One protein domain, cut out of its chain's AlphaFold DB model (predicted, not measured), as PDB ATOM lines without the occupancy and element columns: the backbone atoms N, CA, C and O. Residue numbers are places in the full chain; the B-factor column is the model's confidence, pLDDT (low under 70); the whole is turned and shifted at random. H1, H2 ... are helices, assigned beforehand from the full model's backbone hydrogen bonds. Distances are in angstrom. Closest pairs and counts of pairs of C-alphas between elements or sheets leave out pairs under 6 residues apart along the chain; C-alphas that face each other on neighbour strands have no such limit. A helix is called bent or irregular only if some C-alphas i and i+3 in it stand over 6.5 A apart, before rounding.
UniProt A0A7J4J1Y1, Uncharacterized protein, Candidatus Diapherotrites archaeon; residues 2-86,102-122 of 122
ATOM      1  N   GLU A   2     -73.393 -11.264   2.417       73.94
ATOM      2  CA  GLU A   2     -73.581 -12.723   2.282       73.94
ATOM      3  C   GLU A   2     -72.786 -13.382   1.138       73.94
ATOM      4  O   GLU A   2     -72.258 -14.479   1.303       73.94
ATOM      5  N   ILE A   3     -72.616 -12.692   0.005       83.50
ATOM      6  CA  ILE A   3     -71.856 -13.220  -1.146       83.50
ATOM      7  C   ILE A   3     -70.371 -13.410  -0.794       83.50
ATOM      8  O   ILE A   3     -69.766 -14.413  -1.156       83.50
ATOM      9  N   ALA A   4     -69.788 -12.471  -0.040       83.88
ATOM     10  CA  ALA A   4     -68.385 -12.543   0.359       83.88
ATOM     11  C   ALA A   4     -68.129 -13.700   1.339       83.88
ATOM     12  O   ALA A   4     -67.114 -14.378   1.224       83.88
ATOM     13  N   SER A   5     -69.055 -13.966   2.269       83.69
ATOM     14  CA  SER A   5     -68.939 -15.119   3.167       83.69
ATOM     15  C   SER A   5     -69.062 -16.449   2.430       83.69
ATOM     16  O   SER A   5     -68.279 -17.348   2.712       83.69
ATOM     17  N   LEU A   6     -69.994 -16.575   1.478       87.94
ATOM     18  CA  LEU A   6     -70.146 -17.801   0.684       87.94
ATOM     19  C   LEU A   6     -68.877 -18.098  -0.120       87.94
ATOM     20  O   LEU A   6     -68.350 -19.202  -0.035       87.94
ATOM     21  N   PHE A   7     -68.321 -17.081  -0.781       91.69
ATOM     22  CA  PHE A   7     -67.070 -17.209  -1.527       91.69
ATOM     23  C   PHE A   7     -65.895 -17.670  -0.649       91.69
ATOM     24  O   PHE A   7     -65.118 -18.531  -1.050       91.69
ATOM     25  N   ILE A   8     -65.761 -17.126   0.566       89.81
ATOM     26  CA  ILE A   8     -64.693 -17.528   1.496       89.81
ATOM     27  C   ILE A   8     -64.854 -18.993   1.919       89.81
ATOM     28  O   ILE A   8     -63.864 -19.718   1.980       89.81
ATOM     29  N   TRP A   9     -66.079 -19.446   2.195       90.81
ATOM     30  CA  TRP A   9     -66.332 -20.837   2.571       90.81
ATOM     31  C   TRP A   9     -66.056 -21.816   1.430       90.81
ATOM     32  O   TRP A   9     -65.423 -22.847   1.663       90.81
ATOM     33  N   GLU A  10     -66.469 -21.479   0.208       91.50
ATOM     34  CA  GLU A  10     -66.156 -22.256  -0.997       91.50
ATOM     35  C   GLU A  10     -64.642 -22.341  -1.213       91.50
ATOM     36  O   GLU A  10     -64.093 -23.434  -1.324       91.50
ATOM     37  N   PHE A  11     -63.939 -21.209  -1.126       92.12
ATOM     38  CA  PHE A  11     -62.485 -21.168  -1.252       92.12
ATOM     39  C   PHE A  11     -61.773 -22.023  -0.192       92.12
ATOM     40  O   PHE A  11     -60.850 -22.771  -0.508       92.12
ATOM     41  N   ILE A  12     -62.196 -21.949   1.075       89.88
ATOM     42  CA  ILE A  12     -61.619 -22.767   2.153       89.88
ATOM     43  C   ILE A  12     -61.879 -24.256   1.909       89.88
ATOM     44  O   ILE A  12     -60.989 -25.077   2.142       89.88
ATOM     45  N   SER A  13     -63.074 -24.611   1.434       91.06
ATOM     46  CA  SER A  13     -63.415 -25.987   1.069       91.06
ATOM     47  C   SER A  13     -62.507 -26.506  -0.047       91.06
ATOM     48  O   SER A  13     -61.928 -27.588   0.085       91.06
ATOM     49  N   ASP A  14     -62.302 -25.710  -1.097       92.44
ATOM     50  CA  ASP A  14     -61.436 -26.059  -2.225       92.44
ATOM     51  C   ASP A  14     -59.981 -26.239  -1.787       92.44
ATOM     52  O   ASP A  14     -59.349 -27.253  -2.097       92.44
ATOM     53  N   VAL A  15     -59.456 -25.305  -0.989       91.31
ATOM     54  CA  VAL A  15     -58.108 -25.406  -0.413       91.31
ATOM     55  C   VAL A  15     -57.991 -26.647   0.472       91.31
ATOM     56  O   VAL A  15     -57.008 -27.383   0.373       91.31
ATOM     57  N   SER A  16     -58.994 -26.936   1.306       89.19
ATOM     58  CA  SER A  16     -58.984 -28.136   2.145       89.19
ATOM     59  C   SER A  16     -58.968 -29.414   1.309       89.19
ATOM     60  O   SER A  16     -58.302 -30.376   1.696       89.19
ATOM     61  N   PHE A  17     -59.687 -29.454   0.189       90.69
ATOM     62  CA  PHE A  17     -59.674 -30.597  -0.716       90.69
ATOM     63  C   PHE A  17     -58.306 -30.764  -1.387       90.69
ATOM     64  O   PHE A  17     -57.737 -31.857  -1.352       90.69
ATOM     65  N   MET A  18     -57.730 -29.683  -1.921       92.06
ATOM     66  CA  MET A  18     -56.392 -29.702  -2.523       92.06
ATOM     67  C   MET A  18     -55.331 -30.207  -1.544       92.06
ATOM     68  O   MET A  18     -54.498 -31.043  -1.897       92.06
ATOM     69  N   LEU A  19     -55.387 -29.752  -0.293       89.44
ATOM     70  CA  LEU A  19     -54.452 -30.185   0.736       89.44
ATOM     71  C   LEU A  19     -54.599 -31.673   1.082       89.44
ATOM     72  O   LEU A  19     -53.592 -32.354   1.263       89.44
ATOM     73  N   LYS A  20     -55.823 -32.210   1.117       88.75
ATOM     74  CA  LYS A  20     -56.054 -33.652   1.295       88.75
ATOM     75  C   LYS A  20     -55.429 -34.473   0.168       88.75
ATOM     76  O   LYS A  20     -54.769 -35.476   0.433       88.75
ATOM     77  N   VAL A  21     -55.590 -34.030  -1.080       91.06
ATOM     78  CA  VAL A  21     -54.959 -34.677  -2.242       91.06
ATOM     79  C   VAL A  21     -53.437 -34.637  -2.123       91.06
ATOM     80  O   VAL A  21     -52.784 -35.662  -2.313       91.06
ATOM     81  N   PHE A  22     -52.874 -33.485  -1.749       90.69
ATOM     82  CA  PHE A  22     -51.438 -33.335  -1.528       90.69
ATOM     83  C   PHE A  22     -50.922 -34.315  -0.466       90.69
ATOM     84  O   PHE A  22     -49.999 -35.076  -0.746       90.69
ATOM     85  N   VAL A  23     -51.563 -34.378   0.708       88.62
ATOM     86  CA  VAL A  23     -51.199 -35.334   1.769       88.62
ATOM     87  C   VAL A  23     -51.253 -36.768   1.268       88.62
ATOM     88  O   VAL A  23     -50.347 -37.548   1.553       88.62
ATOM     89  N   MET A  24     -52.288 -37.120   0.503       90.56
ATOM     90  CA  MET A  24     -52.426 -38.469  -0.029       90.56
ATOM     91  C   MET A  24     -51.273 -38.826  -0.975       90.56
ATOM     92  O   MET A  24     -50.707 -39.913  -0.878       90.56
ATOM     93  N   MET A  25     -50.878 -37.901  -1.854       91.25
ATOM     94  CA  MET A  25     -49.723 -38.090  -2.734       91.25
ATOM     95  C   MET A  25     -48.417 -38.196  -1.949       91.25
ATOM     96  O   MET A  25     -47.620 -39.095  -2.216       91.25
ATOM     97  N   THR A  26     -48.202 -37.325  -0.961       89.12
ATOM     98  CA  THR A  26     -47.010 -37.360  -0.104       89.12
ATOM     99  C   THR A  26     -46.912 -38.679   0.652       89.12
ATOM    100  O   THR A  26     -45.853 -39.297   0.649       89.12
ATOM    101  N   LEU A  27     -48.013 -39.143   1.246       90.31
ATOM    102  CA  LEU A  27     -48.067 -40.401   1.982       90.31
ATOM    103  C   LEU A  27     -47.833 -41.600   1.057       90.31
ATOM    104  O   LEU A  27     -47.022 -42.463   1.377       90.31
ATOM    105  N   ALA A  28     -48.479 -41.634  -0.111       90.12
ATOM    106  CA  ALA A  28     -48.265 -42.692  -1.094       90.12
ATOM    107  C   ALA A  28     -46.806 -42.748  -1.568       90.12
ATOM    108  O   ALA A  28     -46.221 -43.830  -1.630       90.12
ATOM    109  N   ASN A  29     -46.206 -41.591  -1.858       89.00
ATOM    110  CA  ASN A  29     -44.803 -41.491  -2.249       89.00
ATOM    111  C   ASN A  29     -43.873 -41.941  -1.114       89.00
ATOM    112  O   ASN A  29     -42.988 -42.759  -1.334       89.00
ATOM    113  N   TRP A  30     -44.104 -41.467   0.114       87.19
ATOM    114  CA  TRP A  30     -43.303 -41.849   1.274       87.19
ATOM    115  C   TRP A  30     -43.364 -43.360   1.517       87.19
ATOM    116  O   TRP A  30     -42.318 -44.000   1.606       87.19
ATOM    117  N   VAL A  31     -44.560 -43.955   1.539       87.75
ATOM    118  CA  VAL A  31     -44.714 -45.400   1.758       87.75
ATOM    119  C   VAL A  31     -44.019 -46.196   0.654       87.75
ATOM    120  O   VAL A  31     -43.284 -47.130   0.959       87.75
ATOM    121  N   ARG A  32     -44.192 -45.823  -0.619       86.88
ATOM    122  CA  ARG A  32     -43.543 -46.527  -1.737       86.88
ATOM    123  C   ARG A  32     -42.024 -46.398  -1.725       86.88
ATOM    124  O   ARG A  32     -41.349 -47.379  -2.012       86.88
ATOM    125  N   ASN A  33     -41.484 -45.241  -1.353       83.81
ATOM    126  CA  ASN A  33     -40.034 -45.033  -1.323       83.81
ATOM    127  C   ASN A  33     -39.349 -45.835  -0.210       83.81
ATOM    128  O   ASN A  33     -38.214 -46.270  -0.387       83.81
ATOM    129  N   HIS A  34     -40.037 -46.073   0.912       81.38
ATOM    130  CA  HIS A  34     -39.461 -46.802   2.045       81.38
ATOM    131  C   HIS A  34     -39.811 -48.300   2.051       81.38
ATOM    132  O   HIS A  34     -38.991 -49.109   2.476       81.38
ATOM    133  N   LEU A  35     -41.001 -48.691   1.582       83.75
ATOM    134  CA  LEU A  35     -41.483 -50.084   1.618       83.75
ATOM    135  C   LEU A  35     -41.527 -50.765   0.242       83.75
ATOM    136  O   LEU A  35     -41.788 -51.966   0.160       83.75
ATOM    137  N   GLY A  36     -41.289 -50.028  -0.845       84.00
ATOM    138  CA  GLY A  36     -41.398 -50.536  -2.211       84.00
ATOM    139  C   GLY A  36     -42.845 -50.778  -2.652       84.00
ATOM    140  O   GLY A  36     -43.802 -50.339  -2.009       84.00
ATOM    141  N   ASP A  37     -43.012 -51.503  -3.759       86.44
ATOM    142  CA  ASP A  37     -44.308 -51.708  -4.426       86.44
ATOM    143  C   ASP A  37     -44.958 -53.054  -4.045       86.44
ATOM    144  O   ASP A  37     -45.302 -53.891  -4.878       86.44
ATOM    145  N   SER A  38     -45.071 -53.299  -2.738       88.75
ATOM    146  CA  SER A  38     -45.650 -54.532  -2.194       88.75
ATOM    147  C   SER A  38     -47.162 -54.399  -1.933       88.75
ATOM    148  O   SER A  38     -47.657 -53.292  -1.702       88.75
ATOM    149  N   PRO A  39     -47.927 -55.508  -1.876       91.12
ATOM    150  CA  PRO A  39     -49.322 -55.473  -1.426       91.12
ATOM    151  C   PRO A  39     -49.485 -54.864  -0.026       91.12
ATOM    152  O   PRO A  39     -50.479 -54.198   0.256       91.12
ATOM    153  N   VAL A  40     -48.480 -55.037   0.840       90.25
ATOM    154  CA  VAL A  40     -48.444 -54.442   2.182       90.25
ATOM    155  C   VAL A  40     -48.360 -52.917   2.098       90.25
ATOM    156  O   VAL A  40     -49.073 -52.229   2.827       90.25
ATOM    157  N   SER A  41     -47.567 -52.381   1.167       89.50
ATOM    158  CA  SER A  41     -47.468 -50.939   0.912       89.50
ATOM    159  C   SER A  41     -48.828 -50.350   0.542       89.50
ATOM    160  O   SER A  41     -49.218 -49.316   1.073       89.50
ATOM    161  N   TRP A  42     -49.602 -51.035  -0.301       92.56
ATOM    162  CA  TRP A  42     -50.952 -50.600  -0.666       92.56
ATOM    163  C   TRP A  42     -51.924 -50.604   0.513       92.56
ATOM    164  O   TRP A  42     -52.659 -49.635   0.697       92.56
ATOM    165  N   ILE A  43     -51.898 -51.654   1.337       94.44
ATOM    166  CA  ILE A  43     -52.728 -51.736   2.547       94.44
ATOM    167  C   ILE A  43     -52.392 -50.586   3.504       94.44
ATOM    168  O   ILE A  43     -53.299 -49.953   4.039       94.44
ATOM    169  N   LEU A  44     -51.107 -50.269   3.680       91.38
ATOM    170  CA  LEU A  44     -50.665 -49.161   4.527       91.38
ATOM    171  C   LEU A  44     -51.060 -47.797   3.958       91.38
ATOM    172  O   LEU A  44     -51.541 -46.953   4.708       91.38
ATOM    173  N   ILE A  45     -50.923 -47.586   2.647       93.00
ATOM    174  CA  ILE A  45     -51.354 -46.344   1.988       93.00
ATOM    175  C   ILE A  45     -52.849 -46.122   2.203       93.00
ATOM    176  O   ILE A  45     -53.252 -45.026   2.581       93.00
ATOM    177  N   VAL A  46     -53.669 -47.155   1.998       94.25
ATOM    178  CA  VAL A  46     -55.125 -47.056   2.162       94.25
ATOM    179  C   VAL A  46     -55.504 -46.889   3.632       94.25
ATOM    180  O   VAL A  46     -56.302 -46.014   3.953       94.25
ATOM    181  N   GLY A  47     -54.927 -47.687   4.531       92.69
ATOM    182  CA  GLY A  47     -55.245 -47.651   5.957       92.69
ATOM    183  C   GLY A  47     -54.836 -46.336   6.616       92.69
ATOM    184  O   GLY A  47     -55.665 -45.665   7.231       92.69
ATOM    185  N   ILE A  48     -53.575 -45.929   6.440       89.62
ATOM    186  CA  ILE A  48     -53.072 -44.668   6.996       89.62
ATOM    187  C   ILE A  48     -53.732 -43.490   6.276       89.62
ATOM    188  O   ILE A  48     -54.155 -42.547   6.936       89.62
ATOM    189  N   GLY A  49     -53.895 -43.555   4.951       90.50
ATOM    190  CA  GLY A  49     -54.584 -42.524   4.173       90.50
ATOM    191  C   GLY A  49     -56.022 -42.296   4.640       90.50
ATOM    192  O   GLY A  49     -56.424 -41.153   4.831       90.50
ATOM    193  N   TYR A  50     -56.781 -43.361   4.909       90.50
ATOM    194  CA  TYR A  50     -58.131 -43.241   5.462       90.50
ATOM    195  C   TYR A  50     -58.119 -42.544   6.829       90.50
ATOM    196  O   TYR A  50     -58.823 -41.554   7.031       90.50
ATOM    197  N   PHE A  51     -57.273 -43.008   7.749       89.25
ATOM    198  CA  PHE A  51     -57.177 -42.412   9.080       89.25
ATOM    199  C   PHE A  51     -56.789 -40.927   9.016       89.25
ATOM    200  O   PHE A  51     -57.417 -40.083   9.646       89.25
ATOM    201  N   VAL A  52     -55.802 -40.591   8.190       86.06
ATOM    202  CA  VAL A  52     -55.285 -39.230   8.020       86.06
ATOM    203  C   VAL A  52     -56.316 -38.286   7.391       86.06
ATOM    204  O   VAL A  52     -56.475 -37.160   7.859       86.06
ATOM    205  N   LEU A  53     -57.017 -38.711   6.336       87.06
ATOM    206  CA  LEU A  53     -57.884 -37.829   5.543       87.06
ATOM    207  C   LEU A  53     -59.292 -37.645   6.117       87.06
ATOM    208  O   LEU A  53     -59.937 -36.626   5.825       87.06
ATOM    209  N   PHE A  54     -59.777 -38.623   6.882       86.38
ATOM    210  CA  PHE A  54     -61.135 -38.622   7.421       86.38
ATOM    211  C   PHE A  54     -61.156 -38.343   8.923       86.38
ATOM    212  O   PHE A  54     -61.831 -37.405   9.337       86.38
ATOM    213  N   ASP A  55     -60.397 -39.097   9.718       85.06
ATOM    214  CA  ASP A  55     -60.438 -38.993  11.182       85.06
ATOM    215  C   ASP A  55     -59.504 -37.876  11.684       85.06
ATOM    216  O   ASP A  55     -59.939 -36.859  12.231       85.06
ATOM    217  N   GLY A  56     -58.212 -37.973  11.355       80.12
ATOM    218  CA  GLY A  56     -57.196 -36.992  11.745       80.12
ATOM    219  C   GLY A  56     -57.466 -35.585  11.204       80.12
ATOM    220  O   GLY A  56     -57.258 -34.595  11.910       80.12
ATOM    221  N   TRP A  57     -57.994 -35.479   9.980       85.25
ATOM    222  CA  TRP A  57     -58.331 -34.189   9.377       85.25
ATOM    223  C   TRP A  57     -59.475 -33.469  10.094       85.25
ATOM    224  O   TRP A  57     -59.459 -32.244  10.178       85.25
ATOM    225  N   ALA A  58     -60.470 -34.196  10.604       80.56
ATOM    226  CA  ALA A  58     -61.595 -33.587  11.312       80.56
ATOM    227  C   ALA A  58     -61.168 -33.007  12.670       80.56
ATOM    228  O   ALA A  58     -61.682 -31.970  13.085       80.56
ATOM    229  N   VAL A  59     -60.209 -33.655  13.338       78.50
ATOM    230  CA  VAL A  59     -59.739 -33.265  14.675       78.50
ATOM    231  C   VAL A  59     -58.710 -32.135  14.616       78.50
ATOM    232  O   VAL A  59     -58.791 -31.185  15.392       78.50
ATOM    233  N   PHE A  60     -57.740 -32.217  13.703       75.38
ATOM    234  CA  PHE A  60     -56.596 -31.297  13.666       75.38
ATOM    235  C   PHE A  60     -56.623 -30.336  12.468       75.38
ATOM    236  O   PHE A  60     -55.936 -29.316  12.479       75.38
ATOM    237  N   GLY A  61     -57.421 -30.607  11.435       79.88
ATOM    238  CA  GLY A  61     -57.523 -29.741  10.262       79.88
ATOM    239  C   GLY A  61     -56.184 -29.550   9.530       79.88
ATOM    240  O   GLY A  61     -55.338 -30.447   9.525       79.88
ATOM    241  N   PRO A  62     -55.947 -28.376   8.918       75.38
ATOM    242  CA  PRO A  62     -54.745 -28.124   8.122       75.38
ATOM    243  C   PRO A  62     -53.435 -28.173   8.917       75.38
ATOM    244  O   PRO A  62     -52.396 -28.465   8.338       75.38
ATOM    245  N   ILE A  63     -53.447 -27.924  10.234       80.19
ATOM    246  CA  ILE A  63     -52.215 -27.966  11.043       80.19
ATOM    247  C   ILE A  63     -51.642 -29.387  11.139       80.19
ATOM    248  O   ILE A  63     -50.443 -29.568  11.346       80.19
ATOM    249  N   TYR A  64     -52.484 -30.394  10.891       77.31
ATOM    250  CA  TYR A  64     -52.094 -31.794  10.808       77.31
ATOM    251  C   TYR A  64     -51.031 -32.062   9.737       77.31
ATOM    252  O   TYR A  64     -50.176 -32.925   9.924       77.31
ATOM    253  N   LEU A  65     -51.016 -31.273   8.654       76.00
ATOM    254  CA  LEU A  65     -49.957 -31.323   7.644       76.00
ATOM    255  C   LEU A  65     -48.574 -31.102   8.245       76.00
ATOM    256  O   LEU A  65     -47.643 -31.798   7.863       76.00
ATOM    257  N   LEU A  66     -48.433 -30.156   9.177       81.19
ATOM    258  CA  LEU A  66     -47.141 -29.858   9.793       81.19
ATOM    259  C   LEU A  66     -46.659 -31.038  10.635       81.19
ATOM    260  O   LEU A  66     -45.488 -31.397  10.563       81.19
ATOM    261  N   TYR A  67     -47.567 -31.682  11.375       80.25
ATOM    262  CA  TYR A  67     -47.246 -32.884  12.141       80.25
ATOM    263  C   TYR A  67     -46.869 -34.060  11.242       80.25
ATOM    264  O   TYR A  67     -45.899 -34.752  11.537       80.25
ATOM    265  N   LEU A  68     -47.584 -34.268  10.133       81.81
ATOM    266  CA  LEU A  68     -47.248 -35.311   9.164       81.81
ATOM    267  C   LEU A  68     -45.910 -35.045   8.480       81.81
ATOM    268  O   LEU A  68     -45.107 -35.961   8.355       81.81
ATOM    269  N   LEU A  69     -45.642 -33.805   8.071       81.38
ATOM    270  CA  LEU A  69     -44.386 -33.444   7.417       81.38
ATOM    271  C   LEU A  69     -43.197 -33.612   8.372       81.38
ATOM    272  O   LEU A  69     -42.174 -34.177   7.989       81.38
ATOM    273  N   LEU A  70     -43.360 -33.183   9.629       82.81
ATOM    274  CA  LEU A  70     -42.379 -33.397  10.690       82.81
ATOM    275  C   LEU A  70     -42.183 -34.895  10.961       82.81
ATOM    276  O   LEU A  70     -41.050 -35.361  11.037       82.81
ATOM    277  N   GLY A  71     -43.274 -35.655  11.068       83.62
ATOM    278  CA  GLY A  71     -43.256 -37.095  11.311       83.62
ATOM    279  C   GLY A  71     -42.559 -37.862  10.192       83.62
ATOM    280  O   GLY A  71     -41.668 -38.659  10.474       83.62
ATOM    281  N   PHE A  72     -42.889 -37.573   8.931       83.56
ATOM    282  CA  PHE A  72     -42.212 -38.157   7.776       83.56
ATOM    283  C   PHE A  72     -40.728 -37.793   7.756       83.56
ATOM    284  O   PHE A  72     -39.903 -38.693   7.630       83.56
ATOM    285  N   GLY A  73     -40.375 -36.524   7.981       80.38
ATOM    286  CA  GLY A  73     -38.979 -36.086   8.040       80.38
ATOM    287  C   GLY A  73     -38.171 -36.802   9.127       80.38
ATOM    288  O   GLY A  73     -37.110 -37.354   8.846       80.38
ATOM    289  N   VAL A  74     -38.691 -36.861  10.355       82.25
ATOM    290  CA  VAL A  74     -38.037 -37.560  11.475       82.25
ATOM    291  C   VAL A  74     -37.957 -39.063  11.214       82.25
ATOM    292  O   VAL A  74     -36.914 -39.670  11.445       82.25
ATOM    293  N   SER A  75     -39.029 -39.673  10.702       81.56
ATOM    294  CA  SER A  75     -39.047 -41.106  10.399       81.56
ATOM    295  C   SER A  75     -38.019 -41.490   9.336       81.56
ATOM    296  O   SER A  75     -37.360 -42.510   9.500       81.56
ATOM    297  N   SER A  76     -37.816 -40.661   8.307       77.06
ATOM    298  CA  SER A  76     -36.804 -40.913   7.279       77.06
ATOM    299  C   SER A  76     -35.393 -40.879   7.864       77.06
ATOM    300  O   SER A  76     -34.628 -41.802   7.619       77.06
ATOM    301  N   ILE A  77     -35.082 -39.920   8.747       79.25
ATOM    302  CA  ILE A  77     -33.786 -39.879   9.454       79.25
ATOM    303  C   ILE A  77     -33.574 -41.142  10.301       79.25
ATOM    304  O   ILE A  77     -32.478 -41.701  10.329       79.25
ATOM    305  N   ILE A  78     -34.614 -41.600  11.006       81.12
ATOM    306  CA  ILE A  78     -34.538 -42.812  11.831       81.12
ATOM    307  C   ILE A  78     -34.291 -44.040  10.952       81.12
ATOM    308  O   ILE A  78     -33.411 -44.840  11.261       81.12
ATOM    309  N   ILE A  79     -35.045 -44.188   9.860       76.69
ATOM    310  CA  ILE A  79     -34.870 -45.283   8.902       76.69
ATOM    311  C   ILE A  79     -33.430 -45.269   8.378       76.69
ATOM    312  O   ILE A  79     -32.732 -46.273   8.512       76.69
ATOM    313  N   ASP A  80     -32.942 -44.127   7.899       68.69
ATOM    314  CA  ASP A  80     -31.565 -43.989   7.424       68.69
ATOM    315  C   ASP A  80     -30.550 -44.416   8.493       68.69
ATOM    316  O   ASP A  80     -29.629 -45.173   8.200       68.69
ATOM    317  N   PHE A  81     -30.744 -44.035   9.758       77.12
ATOM    318  CA  PHE A  81     -29.857 -44.435  10.853       77.12
ATOM    319  C   PHE A  81     -29.800 -45.961  11.053       77.12
ATOM    320  O   PHE A  81     -28.716 -46.529  11.205       77.12
ATOM    321  N   PHE A  82     -30.949 -46.643  11.016       76.56
ATOM    322  CA  PHE A  82     -31.017 -48.098  11.179       76.56
ATOM    323  C   PHE A  82     -30.463 -48.871   9.973       76.56
ATOM    324  O   PHE A  82     -29.889 -49.945  10.159       76.56
ATOM    325  N   PHE A  83     -30.597 -48.345   8.751       67.44
ATOM    326  CA  PHE A  83     -30.165 -49.037   7.531       67.44
ATOM    327  C   PHE A  83     -28.744 -48.672   7.071       67.44
ATOM    328  O   PHE A  83     -28.073 -49.518   6.482       67.44
ATOM    329  N   VAL A  84     -28.227 -47.481   7.389       61.19
ATOM    330  CA  VAL A  84     -26.833 -47.083   7.098       61.19
ATOM    331  C   VAL A  84     -25.850 -47.707   8.098       61.19
ATOM    332  O   VAL A  84     -24.738 -48.080   7.723       61.19
ATOM    333  N   GLY A  85     -26.258 -47.919   9.355       55.84
ATOM    334  CA  GLY A  85     -25.432 -48.593  10.367       55.84
ATOM    335  C   GLY A  85     -25.228 -50.100  10.143       55.84
ATOM    336  O   GLY A  85     -24.363 -50.698  10.779       55.84
ATOM    337  N   ALA A  86     -25.990 -50.723   9.236       52.56
ATOM    338  CA  ALA A  86     -26.013 -52.175   9.027       52.56
ATOM    339  C   ALA A  86     -24.948 -52.718   8.043       52.56
ATOM    340  O   ALA A  86     -24.935 -53.914   7.761       52.56
ATOM    341  N   GLY A 102     -33.434 -48.267  -0.664       57.25
ATOM    342  CA  GLY A 102     -32.766 -49.528  -0.289       57.25
ATOM    343  C   GLY A 102     -33.013 -50.690  -1.269       57.25
ATOM    344  O   GLY A 102     -32.198 -51.608  -1.374       57.25
ATOM    345  N   VAL A 103     -34.095 -50.625  -2.052       68.88
ATOM    346  CA  VAL A 103     -34.389 -51.584  -3.130       68.88
ATOM    347  C   VAL A 103     -33.399 -51.426  -4.289       68.88
ATOM    348  O   VAL A 103     -32.935 -52.428  -4.842       68.88
ATOM    349  N   ASP A 104     -32.996 -50.193  -4.609       69.94
ATOM    350  CA  ASP A 104     -32.001 -49.925  -5.655       69.94
ATOM    351  C   ASP A 104     -30.630 -50.512  -5.295       69.94
ATOM    352  O   ASP A 104     -29.929 -51.036  -6.164       69.94
ATOM    353  N   ILE A 105     -30.269 -50.495  -4.007       71.06
ATOM    354  CA  ILE A 105     -29.028 -51.102  -3.500       71.06
ATOM    355  C   ILE A 105     -29.042 -52.610  -3.736       71.06
ATOM    356  O   ILE A 105     -28.089 -53.165  -4.285       71.06
ATOM    357  N   MET A 106     -30.136 -53.274  -3.356       72.00
ATOM    358  CA  MET A 106     -30.263 -54.726  -3.469       72.00
ATOM    359  C   MET A 106     -30.240 -55.182  -4.933       72.00
ATOM    360  O   MET A 106     -29.583 -56.172  -5.267       72.00
ATOM    361  N   LYS A 107     -30.885 -54.421  -5.825       74.44
ATOM    362  CA  LYS A 107     -30.873 -54.686  -7.267       74.44
ATOM    363  C   LYS A 107     -29.464 -54.567  -7.856       74.44
ATOM    364  O   LYS A 107     -29.004 -55.497  -8.519       74.44
ATOM    365  N   ARG A 108     -28.737 -53.486  -7.544       74.12
ATOM    366  CA  ARG A 108     -27.345 -53.301  -7.996       74.12
ATOM    367  C   ARG A 108     -26.401 -54.360  -7.421       74.12
ATOM    368  O   ARG A 108     -25.490 -54.808  -8.115       74.12
ATOM    369  N   MET A 109     -26.615 -54.798  -6.179       74.62
ATOM    370  CA  MET A 109     -25.851 -55.902  -5.589       74.62
ATOM    371  C   MET A 109     -26.068 -57.218  -6.341       74.62
ATOM    372  O   MET A 109     -25.096 -57.922  -6.618       74.62
ATOM    373  N   GLY A 110     -27.312 -57.533  -6.711       78.56
ATOM    374  CA  GLY A 110     -27.634 -58.720  -7.505       78.56
ATOM    375  C   GLY A 110     -26.955 -58.709  -8.877       78.56
ATOM    376  O   GLY A 110     -26.342 -59.700  -9.278       78.56
ATOM    377  N   GLU A 111     -26.988 -57.568  -9.565       79.62
ATOM    378  CA  GLU A 111     -26.338 -57.383 -10.869       79.62
ATOM    379  C   GLU A 111     -24.806 -57.491 -10.769       79.62
ATOM    380  O   GLU A 111     -24.182 -58.213 -11.553       79.62
ATOM    381  N   LYS A 112     -24.188 -56.867  -9.756       77.25
ATOM    382  CA  LYS A 112     -22.740 -56.984  -9.505       77.25
ATOM    383  C   LYS A 112     -22.324 -58.417  -9.163       77.25
ATOM    384  O   LYS A 112     -21.304 -58.891  -9.667       77.25
ATOM    385  N   ALA A 113     -23.107 -59.140  -8.362       78.06
ATOM    386  CA  ALA A 113     -22.833 -60.538  -8.024       78.06
ATOM    387  C   ALA A 113     -22.934 -61.464  -9.250       78.06
ATOM    388  O   ALA A 113     -22.087 -62.340  -9.443       78.06
ATOM    389  N   ALA A 114     -23.928 -61.243 -10.117       75.88
ATOM    390  CA  ALA A 114     -24.056 -61.965 -11.379       75.88
ATOM    391  C   ALA A 114     -22.851 -61.705 -12.298       75.88
ATOM    392  O   ALA A 114     -22.282 -62.648 -12.852       75.88
ATOM    393  N   HIS A 115     -22.402 -60.453 -12.395       78.25
ATOM    394  CA  HIS A 115     -21.241 -60.078 -13.200       78.25
ATOM    395  C   HIS A 115     -19.932 -60.707 -12.688       78.25
ATOM    396  O   HIS A 115     -19.155 -61.245 -13.481       78.25
ATOM    397  N   MET A 116     -19.712 -60.741 -11.367       73.56
ATOM    398  CA  MET A 116     -18.555 -61.433 -10.777       73.56
ATOM    399  C   MET A 116     -18.550 -62.938 -11.076       73.56
ATOM    400  O   MET A 116     -17.496 -63.510 -11.356       73.56
ATOM    401  N   ASN A 117     -19.717 -63.588 -11.068       75.44
ATOM    402  CA  ASN A 117     -19.827 -65.009 -11.406       75.44
ATOM    403  C   ASN A 117     -19.510 -65.296 -12.879       75.44
ATOM    404  O   ASN A 117     -18.958 -66.353 -13.185       75.44
ATOM    405  N   VAL A 118     -19.830 -64.369 -13.786       76.44
ATOM    406  CA  VAL A 118     -19.482 -64.485 -15.211       76.44
ATOM    407  C   VAL A 118     -17.981 -64.301 -15.425       76.44
ATOM    408  O   VAL A 118     -17.387 -65.089 -16.158       76.44
ATOM    409  N   MET A 119     -17.345 -63.332 -14.754       70.81
ATOM    410  CA  MET A 119     -15.888 -63.154 -14.835       70.81
ATOM    411  C   MET A 119     -15.116 -64.350 -14.278       70.81
ATOM    412  O   MET A 119     -14.114 -64.745 -14.856       70.81
ATOM    413  N   ARG A 120     -15.588 -64.960 -13.186       69.62
ATOM    414  CA  ARG A 120     -14.919 -66.106 -12.547       69.62
ATOM    415  C   ARG A 120     -14.996 -67.407 -13.363       69.62
ATOM    416  O   ARG A 120     -14.277 -68.353 -13.059       69.62
ATOM    417  N   ARG A 121     -15.899 -67.489 -14.348       65.31
ATOM    418  CA  ARG A 121     -16.092 -68.666 -15.218       65.31
ATOM    419  C   ARG A 121     -15.368 -68.567 -16.569       65.31
ATOM    420  O   ARG A 121     -15.499 -69.494 -17.366       65.31
ATOM    421  N   ARG A 122     -14.659 -67.469 -16.835       54.09
ATOM    422  CA  ARG A 122     -13.742 -67.320 -17.973       54.09
ATOM    423  C   ARG A 122     -12.307 -67.508 -17.505       54.09
ATOM    424  O   ARG A 122     -11.527 -68.031 -18.324       54.09
TER     425      ARG A 122
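AT A GLANCE: This is residues 2 to 86 and 102 to 122 of the 122 residues of an uncharacterized protein of Candidatus Diapherotrites archaeon (UniProt A0A7J4J1Y1). This is a long rod in which the bent helix H2 folds back on itself, and its two arms, H2a and H2b, pack on part of the long helix H1. Residues 2 to 14 of H1 stick out at one end, and residues 104 to 122, of which 104 to 119 belong to H3, stick out at the other. The printed part has 106 residues, with three named helices in the order H1, H2, H3 and no named strand: all helix. It is extended, with a radius of gyration of the C-alphas of 21.0 A and spans of 83 by 24 by 21 A.

IN THESE COORDINATES: Look first at H2, residues 39 to 84, assigned as one helix by its hydrogen bonds but bent: C-alphas 59 and 62 are 9.7 A apart. Its arms are H2a, residues 39 to 59, 29.3 A, and H2b, residues 62 to 84, 33.8 A. Find C-alpha 2 at (-73.581, -12.723, 2.282); from there H1 runs 49.3 A to residue 35. H3, residues 102 to 119, runs 26.1 A to C-alpha 119 at (-15.888, -63.154, -14.835).

HOW THE PARTS SIT: H2a and H1 touch and form a helical hairpin, at a shallow tilt of 29 degrees, opposite ways; their closest C-alphas, of Ile 45 and Ala 28, are 5.7 A apart. H2b touches H1 with residues 62 to 72 alone, the same way at 10 degrees, a shallow tilt; look at C-alphas 65 and 23, the closest, 7.2 A apart. H3 is close to H1 but not clearly touching, with the closest C-alphas, of Gly 102 and His 34, 7.6 A apart. Every O i to N i+4 pair is within hydrogen-bond range in H1 and H3, against 14 of 17 in H2a and 17 of 19 in H2b.

THE WHOLE: The C-alphas of Glu 2 and Arg 122 are the two farthest apart, at 83.5 A. Residues 87 to 101 are not printed, and C-alphas 86 and 102 are 11.8 A apart across the cut. The model's pLDDT is under 70 at residues 80, 83 to 86, 102 to 104 and 120 to 122.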